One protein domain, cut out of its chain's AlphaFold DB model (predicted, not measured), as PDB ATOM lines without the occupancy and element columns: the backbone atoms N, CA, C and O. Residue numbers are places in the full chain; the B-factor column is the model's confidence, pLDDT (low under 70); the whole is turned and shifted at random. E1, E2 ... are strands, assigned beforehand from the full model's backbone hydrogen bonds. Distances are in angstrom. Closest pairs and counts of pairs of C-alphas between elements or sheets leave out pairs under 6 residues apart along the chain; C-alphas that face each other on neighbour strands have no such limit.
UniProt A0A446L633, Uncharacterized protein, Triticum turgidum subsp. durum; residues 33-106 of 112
ATOM      1  N   MET A  33     603.298 270.948 331.746       77.81
ATOM      2  CA  MET A  33     604.541 271.464 331.188       77.81
ATOM      3  C   MET A  33     605.396 270.290 330.717       77.81
ATOM      4  O   MET A  33     605.821 269.443 331.512       77.81
ATOM      5  N   ALA A  34     605.653 270.253 329.409       81.56
ATOM      6  CA  ALA A  34     606.435 269.200 328.783       81.56
ATOM      7  C   ALA A  34     607.847 269.143 329.378       81.56
ATOM      8  O   ALA A  34     608.534 270.163 329.462       81.56
ATOM      9  N   ARG A  35     608.299 267.948 329.781       82.50
ATOM     10  CA  ARG A  35     609.652 267.750 330.345       82.50
ATOM     11  C   ARG A  35     609.928 268.569 331.609       82.50
ATOM     12  O   ARG A  35     611.094 268.699 331.970       82.50
ATOM     13  N   GLY A  36     608.878 269.112 332.245       80.62
ATOM     14  CA  GLY A  36     608.964 269.971 333.430       80.62
ATOM     15  C   GLY A  36     610.026 271.046 333.287       80.62
ATOM     16  O   GLY A  36     610.868 271.198 334.166       80.62
ATOM     17  N   ARG A  37     610.073 271.718 332.135       82.81
ATOM     18  CA  ARG A  37     611.037 272.788 331.903       82.81
ATOM     19  C   ARG A  37     610.458 273.907 331.059       82.81
ATOM     20  O   ARG A  37     609.632 273.665 330.180       82.81
ATOM     21  N   PHE A  38     610.966 275.110 331.279       79.56
ATOM     22  CA  PHE A  38     610.681 276.288 330.465       79.56
ATOM     23  C   PHE A  38     611.941 277.143 330.319       79.56
ATOM     24  O   PHE A  38     612.907 276.974 331.066       79.56
ATOM     25  N   VAL A  39     611.946 278.036 329.331       77.94
ATOM     26  CA  VAL A  39     613.032 278.998 329.113       77.94
ATOM     27  C   VAL A  39     612.508 280.388 329.428       77.94
ATOM     28  O   VAL A  39     611.437 280.761 328.954       77.94
ATOM     29  N   LEU A  40     613.264 281.140 330.217       76.19
ATOM     30  CA  LEU A  40     612.991 282.539 330.522       76.19
ATOM     31  C   LEU A  40     614.317 283.295 330.512       76.19
ATOM     32  O   LEU A  40     615.283 282.843 331.125       76.19
ATOM     33  N   ASP A  41     614.374 284.402 329.773       78.50
ATOM     34  CA  ASP A  41     615.581 285.220 329.584       78.50
ATOM     35  C   ASP A  41     616.812 284.397 329.159       78.50
ATOM     36  O   ASP A  41     617.918 284.560 329.666       78.50
ATOM     37  N   GLY A  42     616.601 283.431 328.257       83.38
ATOM     38  CA  GLY A  42     617.655 282.538 327.763       83.38
ATOM     39  C   GLY A  42     618.128 281.475 328.763       83.38
ATOM     40  O   GLY A  42     618.940 280.624 328.405       83.38
ATOM     41  N   LYS A  43     617.604 281.460 329.993       77.62
ATOM     42  CA  LYS A  43     617.929 280.461 331.015       77.62
ATOM     43  C   LYS A  43     616.875 279.358 331.060       77.62
ATOM     44  O   LYS A  43     615.675 279.620 331.053       77.62
ATOM     45  N   VAL A  44     617.338 278.110 331.135       82.62
ATOM     46  CA  VAL A  44     616.480 276.933 331.320       82.62
ATOM     47  C   VAL A  44     616.152 276.773 332.803       82.62
ATOM     48  O   VAL A  44     617.050 276.747 333.645       82.62
ATOM     49  N   TYR A  45     614.868 276.628 333.109       79.00
ATOM     50  CA  TYR A  45     614.347 276.346 334.442       79.00
ATOM     51  C   TYR A  45     613.689 274.973 334.458       79.00
ATOM     52  O   TYR A  45     613.020 274.595 333.495       79.00
ATOM     53  N   HIS A  46     613.864 274.245 335.560       82.44
ATOM     54  CA  HIS A  46     613.292 272.919 335.764       82.44
ATOM     55  C   HIS A  46     612.244 272.941 336.879       82.44
ATOM     56  O   HIS A  46     612.376 273.643 337.879       82.44
ATOM     57  N   THR A  47     611.196 272.150 336.723       78.44
ATOM     58  CA  THR A  47     610.121 271.970 337.696       78.44
ATOM     59  C   THR A  47     610.012 270.495 338.057       78.44
ATOM     60  O   THR A  47     610.524 269.622 337.351       78.44
ATOM     61  N   TYR A  48     609.347 270.198 339.173       80.75
ATOM     62  CA  TYR A  48     609.112 268.806 339.552       80.75
ATOM     63  C   TYR A  48     608.297 268.060 338.495       80.75
ATOM     64  O   TYR A  48     607.191 268.464 338.144       80.75
ATOM     65  N   ILE A  49     608.830 266.927 338.047       83.88
ATOM     66  CA  ILE A  49     608.114 265.965 337.213       83.88
ATOM     67  C   ILE A  49     607.198 265.138 338.108       83.88
ATOM     68  O   ILE A  49     607.661 264.461 339.023       83.88
ATOM     69  N   ASN A  50     605.899 265.212 337.852       82.81
ATOM     70  CA  ASN A  50     604.861 264.520 338.620       82.81
ATOM     71  C   ASN A  50     603.763 263.907 337.728       82.81
ATOM     72  O   ASN A  50     602.784 263.388 338.255       82.81
ATOM     73  N   ASP A  51     603.923 263.954 336.403       82.44
ATOM     74  CA  ASP A  51     603.012 263.366 335.415       82.44
ATOM     75  C   ASP A  51     603.819 262.750 334.260       82.44
ATOM     76  O   ASP A  51     604.074 263.375 333.229       82.44
ATOM     77  N   GLY A  52     604.312 261.525 334.456       87.75
ATOM     78  CA  GLY A  52     605.174 260.842 333.490       87.75
ATOM     79  C   GLY A  52     606.487 261.592 333.259       87.75
ATOM     80  O   GLY A  52     607.341 261.642 334.136       87.75
ATOM     81  N   ARG A  53     606.662 262.174 332.066       87.75
ATOM     82  CA  ARG A  53     607.803 263.055 331.744       87.75
ATOM     83  C   ARG A  53     607.455 264.535 331.882       87.75
ATOM     84  O   ARG A  53     608.231 265.363 331.432       87.75
ATOM     85  N   ASN A  54     606.305 264.885 332.440       83.69
ATOM     86  CA  ASN A  54     605.798 266.250 332.501       83.69
ATOM     87  C   ASN A  54     605.623 266.712 333.951       83.69
ATOM     88  O   ASN A  54     605.595 265.918 334.892       83.69
ATOM     89  N   SER A  55     605.477 268.021 334.112       79.25
ATOM     90  CA  SER A  55     605.004 268.641 335.348       79.25
ATOM     91  C   SER A  55     603.546 269.039 335.158       79.25
ATOM     92  O   SER A  55     603.234 269.674 334.161       79.25
ATOM     93  N   ILE A  56     602.657 268.737 336.096       81.56
ATOM     94  CA  ILE A  56     601.245 269.131 336.088       81.56
ATOM     95  C   ILE A  56     600.900 269.869 337.388       81.56
ATOM     96  O   ILE A  56     601.491 269.603 338.438       81.56
ATOM     97  N   HIS A  57     599.966 270.821 337.307       78.94
ATOM     98  CA  HIS A  57     599.400 271.561 338.444       78.94
ATOM     99  C   HIS A  57     600.449 272.165 339.397       78.94
ATOM    100  O   HIS A  57     600.304 272.116 340.615       78.94
ATOM    101  N   GLY A  58     601.526 272.729 338.841       70.94
ATOM    102  CA  GLY A  58     602.562 273.410 339.624       70.94
ATOM    103  C   GLY A  58     603.530 272.506 340.396       70.94
ATOM    104  O   GLY A  58     604.277 273.015 341.227       70.94
ATOM    105  N   GLY A  59     603.561 271.201 340.112       75.00
ATOM    106  CA  GLY A  59     604.525 270.264 340.693       75.00
ATOM    107  C   GLY A  59     603.985 269.499 341.906       75.00
ATOM    108  O   GLY A  59     602.780 269.305 342.067       75.00
ATOM    109  N   HIS A  60     604.879 269.002 342.763       78.00
ATOM    110  CA  HIS A  60     604.518 268.117 343.877       78.00
ATOM    111  C   HIS A  60     603.568 268.793 344.892       78.00
ATOM    112  O   HIS A  60     602.556 268.202 345.295       78.00
ATOM    113  N   ARG A  61     603.857 270.053 345.245       77.88
ATOM    114  CA  ARG A  61     603.018 270.952 346.056       77.88
ATOM    115  C   ARG A  61     602.653 272.209 345.263       77.88
ATOM    116  O   ARG A  61     603.263 273.257 345.443       77.88
ATOM    117  N   GLY A  62     601.675 272.080 344.369       76.56
ATOM    118  CA  GLY A  62     601.053 273.224 343.701       76.56
ATOM    119  C   GLY A  62     600.199 274.074 344.645       76.56
ATOM    120  O   GLY A  62     599.972 273.716 345.800       76.56
ATOM    121  N   PHE A  63     599.674 275.184 344.130       78.44
ATOM    122  CA  PHE A  63     598.816 276.142 344.850       78.44
ATOM    123  C   PHE A  63     597.539 275.541 345.467       78.44
ATOM    124  O   PHE A  63     596.973 276.104 346.401       78.44
ATOM    125  N   SER A  64     597.145 274.347 345.032       76.00
ATOM    126  CA  SER A  64     596.054 273.568 345.614       76.00
ATOM    127  C   SER A  64     596.407 272.905 346.948       76.00
ATOM    128  O   SER A  64     595.529 272.386 347.629       76.00
ATOM    129  N   LYS A  65     597.693 272.902 347.320       78.75
ATOM    130  CA  LYS A  65     598.244 272.221 348.501       78.75
ATOM    131  C   LYS A  65     598.992 273.168 349.444       78.75
ATOM    132  O   LYS A  65     599.753 272.698 350.290       78.75
ATOM    133  N   VAL A  66     598.835 274.481 349.280       80.81
ATOM    134  CA  VAL A  66     599.449 275.483 350.165       80.81
ATOM    135  C   VAL A  66     598.420 276.064 351.124       80.81
ATOM    136  O   VAL A  66     597.225 276.093 350.836       80.81
ATOM    137  N   ILE A  67     598.900 276.546 352.268       82.94
ATOM    138  CA  ILE A  67     598.076 277.284 353.222       82.94
ATOM    139  C   ILE A  67     598.057 278.750 352.788       82.94
ATOM    140  O   ILE A  67     599.099 279.406 352.733       82.94
ATOM    141  N   TRP A  68     596.867 279.255 352.479       82.38
ATOM    142  CA  TRP A  68     596.650 280.638 352.070       82.38
ATOM    143  C   TRP A  68     596.468 281.544 353.286       82.38
ATOM    144  O   TRP A  68     595.787 281.194 354.244       82.38
ATOM    145  N   THR A  69     597.058 282.736 353.236       83.69
ATOM    146  CA  THR A  69     596.758 283.811 354.188       83.69
ATOM    147  C   THR A  69     595.555 284.598 353.688       83.69
ATOM    148  O   THR A  69     595.579 285.088 352.561       83.69
ATOM    149  N   VAL A  70     594.533 284.779 354.520       82.88
ATOM    150  CA  VAL A  70     593.441 285.715 354.221       82.88
ATOM    151  C   VAL A  70     593.945 287.135 354.467       82.88
ATOM    152  O   VAL A  70     594.402 287.454 355.564       82.88
ATOM    153  N   LYS A  71     593.925 287.976 353.433       83.69
ATOM    154  CA  LYS A  71     594.305 289.393 353.526       83.69
ATOM    155  C   LYS A  71     593.116 290.303 353.751       83.69
ATOM    156  O   LYS A  71     593.259 291.313 354.427       83.69
ATOM    157  N   GLU A  72     591.980 289.936 353.185       80.12
ATOM    158  CA  GLU A  72     590.752 290.707 353.253       80.12
ATOM    159  C   GLU A  72     589.576 289.753 353.110       80.12
ATOM    160  O   GLU A  72     589.667 288.746 352.403       80.12
ATOM    161  N   TYR A  73     588.497 290.058 353.811       82.44
ATOM    162  CA  TYR A  73     587.256 289.313 353.753       82.44
ATOM    163  C   TYR A  73     586.113 290.286 353.999       82.44
ATOM    164  O   TYR A  73     586.111 290.993 355.008       82.44
ATOM    165  N   VAL A  74     585.156 290.301 353.079       79.44
ATOM    166  CA  VAL A  74     583.919 291.065 353.203       79.44
ATOM    167  C   VAL A  74     582.759 290.080 353.158       79.44
ATOM    168  O   VAL A  74     582.559 289.376 352.164       79.44
ATOM    169  N   ALA A  75     582.035 290.016 354.276       76.94
ATOM    170  CA  ALA A  75     580.797 289.266 354.425       76.94
ATOM    171  C   ALA A  75     579.595 290.175 354.142       76.94
ATOM    172  O   ALA A  75     579.606 291.329 354.567       76.94
ATOM    173  N   GLY A  76     578.540 289.627 353.540       70.69
ATOM    174  CA  GLY A  76     577.292 290.358 353.289       70.69
ATOM    175  C   GLY A  76     577.290 291.195 352.004       70.69
ATOM    176  O   GLY A  76     578.332 291.417 351.394       70.69
ATOM    177  N   ASP A  77     576.080 291.628 351.634       67.81
ATOM    178  CA  ASP A  77     575.663 292.324 350.402       67.81
ATOM    179  C   ASP A  77     575.737 291.499 349.102       67.81
ATOM    180  O   ASP A  77     576.191 290.356 349.089       67.81
ATOM    181  N   ASP A  78     575.279 292.093 347.992       70.00
ATOM    182  CA  ASP A  78     575.231 291.511 346.637       70.00
ATOM    183  C   ASP A  78     576.619 291.113 346.083       70.00
ATOM    184  O   ASP A  78     576.734 290.624 344.957       70.00
ATOM    185  N   SER A  79     577.711 291.375 346.817       70.12
ATOM    186  CA  SER A  79     579.087 291.196 346.343       70.12
ATOM    187  C   SER A  79     580.110 290.757 347.403       70.12
ATOM    188  O   SER A  79     581.111 291.453 347.600       70.12
ATOM    189  N   PRO A  80     579.941 289.593 348.060       79.31
ATOM    190  CA  PRO A  80     580.934 289.078 349.000       79.31
ATOM    191  C   PRO A  80     582.251 288.723 348.298       79.31
ATOM    192  O   PRO A  80     582.252 288.225 347.167       79.31
ATOM    193  N   TYR A  81     583.377 288.912 348.997       76.38
ATOM    194  CA  TYR A  81     584.687 288.488 348.502       76.38
ATOM    195  C   TYR A  81     585.687 288.132 349.604       76.38
ATOM    196  O   TYR A  81     585.612 288.593 350.745       76.38
ATOM    197  N   ILE A  82     586.669 287.314 349.227       76.94
ATOM    198  CA  ILE A  82     587.846 286.994 350.034       76.94
ATOM    199  C   ILE A  82     589.111 287.205 349.209       76.94
ATOM    200  O   ILE A  82     589.210 286.690 348.098       76.94
ATOM    201  N   THR A  83     590.088 287.924 349.760       78.62
ATOM    202  CA  THR A  83     591.421 288.068 349.172       78.62
ATOM    203  C   THR A  83     592.377 287.081 349.830       78.62
ATOM    204  O   THR A  83     592.731 287.226 351.003       78.62
ATOM    205  N   LEU A  84     592.838 286.091 349.069       78.75
ATOM    206  CA  LEU A  84     593.831 285.109 349.510       78.75
ATOM    207  C   LEU A  84     595.229 285.494 349.032       78.75
ATOM    208  O   LEU A  84     595.405 285.934 347.899       78.75
ATOM    209  N   TYR A  85     596.229 285.274 349.879       81.31
ATOM    210  CA  TYR A  85     597.629 285.572 349.615       81.31
ATOM    211  C   TYR A  85     598.520 284.371 349.921       81.31
ATOM    212  O   TYR A  85     598.468 283.801 351.013       81.31
ATOM    213  N   TYR A  86     599.405 284.047 348.982       81.44
ATOM    214  CA  TYR A  86     600.532 283.150 349.210       81.44
ATOM    215  C   TYR A  86     601.784 283.747 348.578       81.44
ATOM    216  O   TYR A  86     601.800 284.106 347.395       81.44
ATOM    217  N   ARG A  87     602.851 283.851 349.375       82.00
ATOM    218  CA  ARG A  87     604.171 284.210 348.866       82.00
ATOM    219  C   ARG A  87     604.893 282.936 348.499       82.00
ATOM    220  O   ARG A  87     605.360 282.221 349.381       82.00
ATOM    221  N   SER A  88     605.089 282.733 347.210       80.00
ATOM    222  CA  SER A  88     606.016 281.715 346.778       80.00
ATOM    223  C   SER A  88     607.420 282.288 346.576       80.00
ATOM    224  O   SER A  88     607.597 283.328 345.935       80.00
ATOM    225  N   PHE A  89     608.418 281.618 347.145       80.62
ATOM    226  CA  PHE A  89     609.823 282.007 347.060       80.62
ATOM    227  C   PHE A  89     610.503 281.438 345.805       80.62
ATOM    228  O   PHE A  89     609.987 280.527 345.157       80.62
ATOM    229  N   ASP A  90     611.646 282.022 345.446       76.50
ATOM    230  CA  ASP A  90     612.448 281.582 344.303       76.50
ATOM    231  C   ASP A  90     613.000 280.170 344.535       76.50
ATOM    232  O   ASP A  90     613.518 279.870 345.611       76.50
ATOM    233  N   GLY A  91     612.858 279.292 343.546       76.12
ATOM    234  CA  GLY A  91     613.251 277.886 343.654       76.12
ATOM    235  C   GLY A  91     612.196 276.963 344.272       76.12
ATOM    236  O   GLY A  91     612.375 275.743 344.262       76.12
ATOM    237  N   GLU A  92     611.070 277.486 344.772       78.88
ATOM    238  CA  GLU A  92     610.002 276.630 345.295       78.88
ATOM    239  C   GLU A  92     609.461 275.719 344.178       78.88
ATOM    240  O   GLU A  92     609.248 276.155 343.050       78.88
ATOM    241  N   GLN A  93     609.237 274.438 344.487       75.06
ATOM    242  CA  GLN A  93     608.819 273.416 343.518       75.06
ATOM    243  C   GLN A  93     609.785 273.225 342.319       75.06
ATOM    244  O   GLN A  93     609.367 272.848 341.220       75.06
ATOM    245  N   GLY A  94     611.089 273.416 342.545       68.25
ATOM    246  CA  GLY A  94     612.170 273.044 341.628       68.25
ATOM    247  C   GLY A  94     612.983 274.260 341.201       68.25
ATOM    248  O   GLY A  94     614.144 274.402 341.570       68.25
ATOM    249  N   SER A  95     612.386 275.152 340.418       69.88
ATOM    250  CA  SER A  95     613.028 276.399 339.976       69.88
ATOM    251  C   SER A  95     612.005 277.470 339.615       69.88
ATOM    252  O   SER A  95     612.274 278.330 338.776       69.88
ATOM    253  N   PHE A  96     610.795 277.410 340.172       68.31
ATOM    254  CA  PHE A  96     609.850 278.467 339.867       68.31
ATOM    255  C   PHE A  96     610.304 279.775 340.517       68.31
ATOM    256  O   PHE A  96     610.658 279.809 341.697       68.31
ATOM    257  N   LEU A  97     610.240 280.853 339.741       62.62
ATOM    258  CA  LEU A  97     610.535 282.191 340.231       62.62
ATOM    259  C   LEU A  97     609.536 282.621 341.296       62.62
ATOM    260  O   LEU A  97     608.368 282.219 341.270       62.62
ATOM    261  N   SER A  98     609.979 283.502 342.194       56.19
ATOM    262  CA  SER A  98     609.104 284.067 343.216       56.19
ATOM    263  C   SER A  98     607.838 284.660 342.596       56.19
ATOM    264  O   SER A  98     607.896 285.366 341.589       56.19
ATOM    265  N   THR A  99     606.689 284.368 343.191       63.56
ATOM    266  CA  THR A  99     605.388 284.850 342.719       63.56
ATOM    267  C   THR A  99     604.531 285.201 343.921       63.56
ATOM    268  O   THR A  99     604.535 284.491 344.929       63.56
ATOM    269  N   ILE A 100     603.794 286.300 343.796       55.88
ATOM    270  CA  ILE A 100     602.670 286.613 344.669       55.88
ATOM    271  C   ILE A 100     601.422 286.158 343.930       55.88
ATOM    272  O   ILE A 100     601.154 286.629 342.826       55.88
ATOM    273  N   ALA A 101     600.688 285.230 344.529       60.88
ATOM    274  CA  ALA A 101     599.366 284.874 344.056       60.88
ATOM    275  C   ALA A 101     598.337 285.586 344.937       60.88
ATOM    276  O   ALA A 101     598.368 285.439 346.162       60.88
ATOM    277  N   ALA A 102     597.481 286.385 344.302       52.38
ATOM    278  CA  ALA A 102     596.345 287.048 344.923       52.38
ATOM    279  C   ALA A 102     595.073 286.575 344.217       52.38
ATOM    280  O   ALA A 102     594.970 286.704 342.996       52.38
ATOM    281  N   PHE A 103     594.137 286.019 344.978       61.25
ATOM    282  CA  PHE A 103     592.842 285.567 344.469       61.25
ATOM    283  C   PHE A 103     591.738 286.344 345.163       61.25
ATOM    284  O   PHE A 103     591.773 286.434 346.384       61.25
ATOM    285  N   ALA A 104     590.791 286.873 344.390       54.66
ATOM    286  CA  ALA A 104     589.554 287.464 344.881       54.66
ATOM    287  C   ALA A 104     588.379 286.680 344.285       54.66
ATOM    288  O   ALA A 104     588.294 286.571 343.061       54.66
ATOM    289  N   SER A 105     587.498 286.117 345.116       59.78
ATOM    290  CA  SER A 105     586.207 285.613 344.628       59.78
ATOM    291  C   SER A 105     585.242 286.787 344.530       59.78
ATOM    292  O   SER A 105     584.971 287.416 345.543       59.78
ATOM    293  N   LEU A 106     584.739 287.104 343.342       53.88
ATOM    294  CA  LEU A 106     583.636 288.057 343.186       53.88
ATOM    295  C   LEU A 106     582.302 287.294 343.270       53.88
ATOM    296  O   LEU A 106     582.300 286.087 343.001       53.88
TER     297      LEU A 106
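This is residues 33 to 106 of the 112 residues of an uncharacterized protein of Triticum turgidum subsp. durum (UniProt A0A446L633). With little regular structure, an antiparallel ribbon, E3, E4, E5, and a small hairpin, E1 and E2, lie at opposite ends, with a long link, residues 47 to 68, between. Of 74 printed residues, 28 form strands E1 to E5: all strand, no named helix. The whole is loose, radius of gyration of the C-alphas 15.6 A, spanning 47 by 26 by 18 A.

E3, residues 69 to 74, E4, 81 to 88, and E5, 99 to 104, form a meander of successive antiparallel neighbours. N 71 and O 83, 2.8 A, and N 84 and O 103, 2.9 A, are within hydrogen-bond range. Hairpin E1, residues 37 to 40, and E2, 43 to 46, is apart from them; N 38 and O 45 are 3.1 A apart.

E4 runs 22.4 A between end C-alphas. C-alpha 37 lies at (611.037, 272.788, 331.903), C-alpha 104 at (589.554, 287.464, 344.881).

The farthest C-alphas, 42 and 77, are 48.7 A apart. pLDDT is under 70 at residues 77 and 94 to 106.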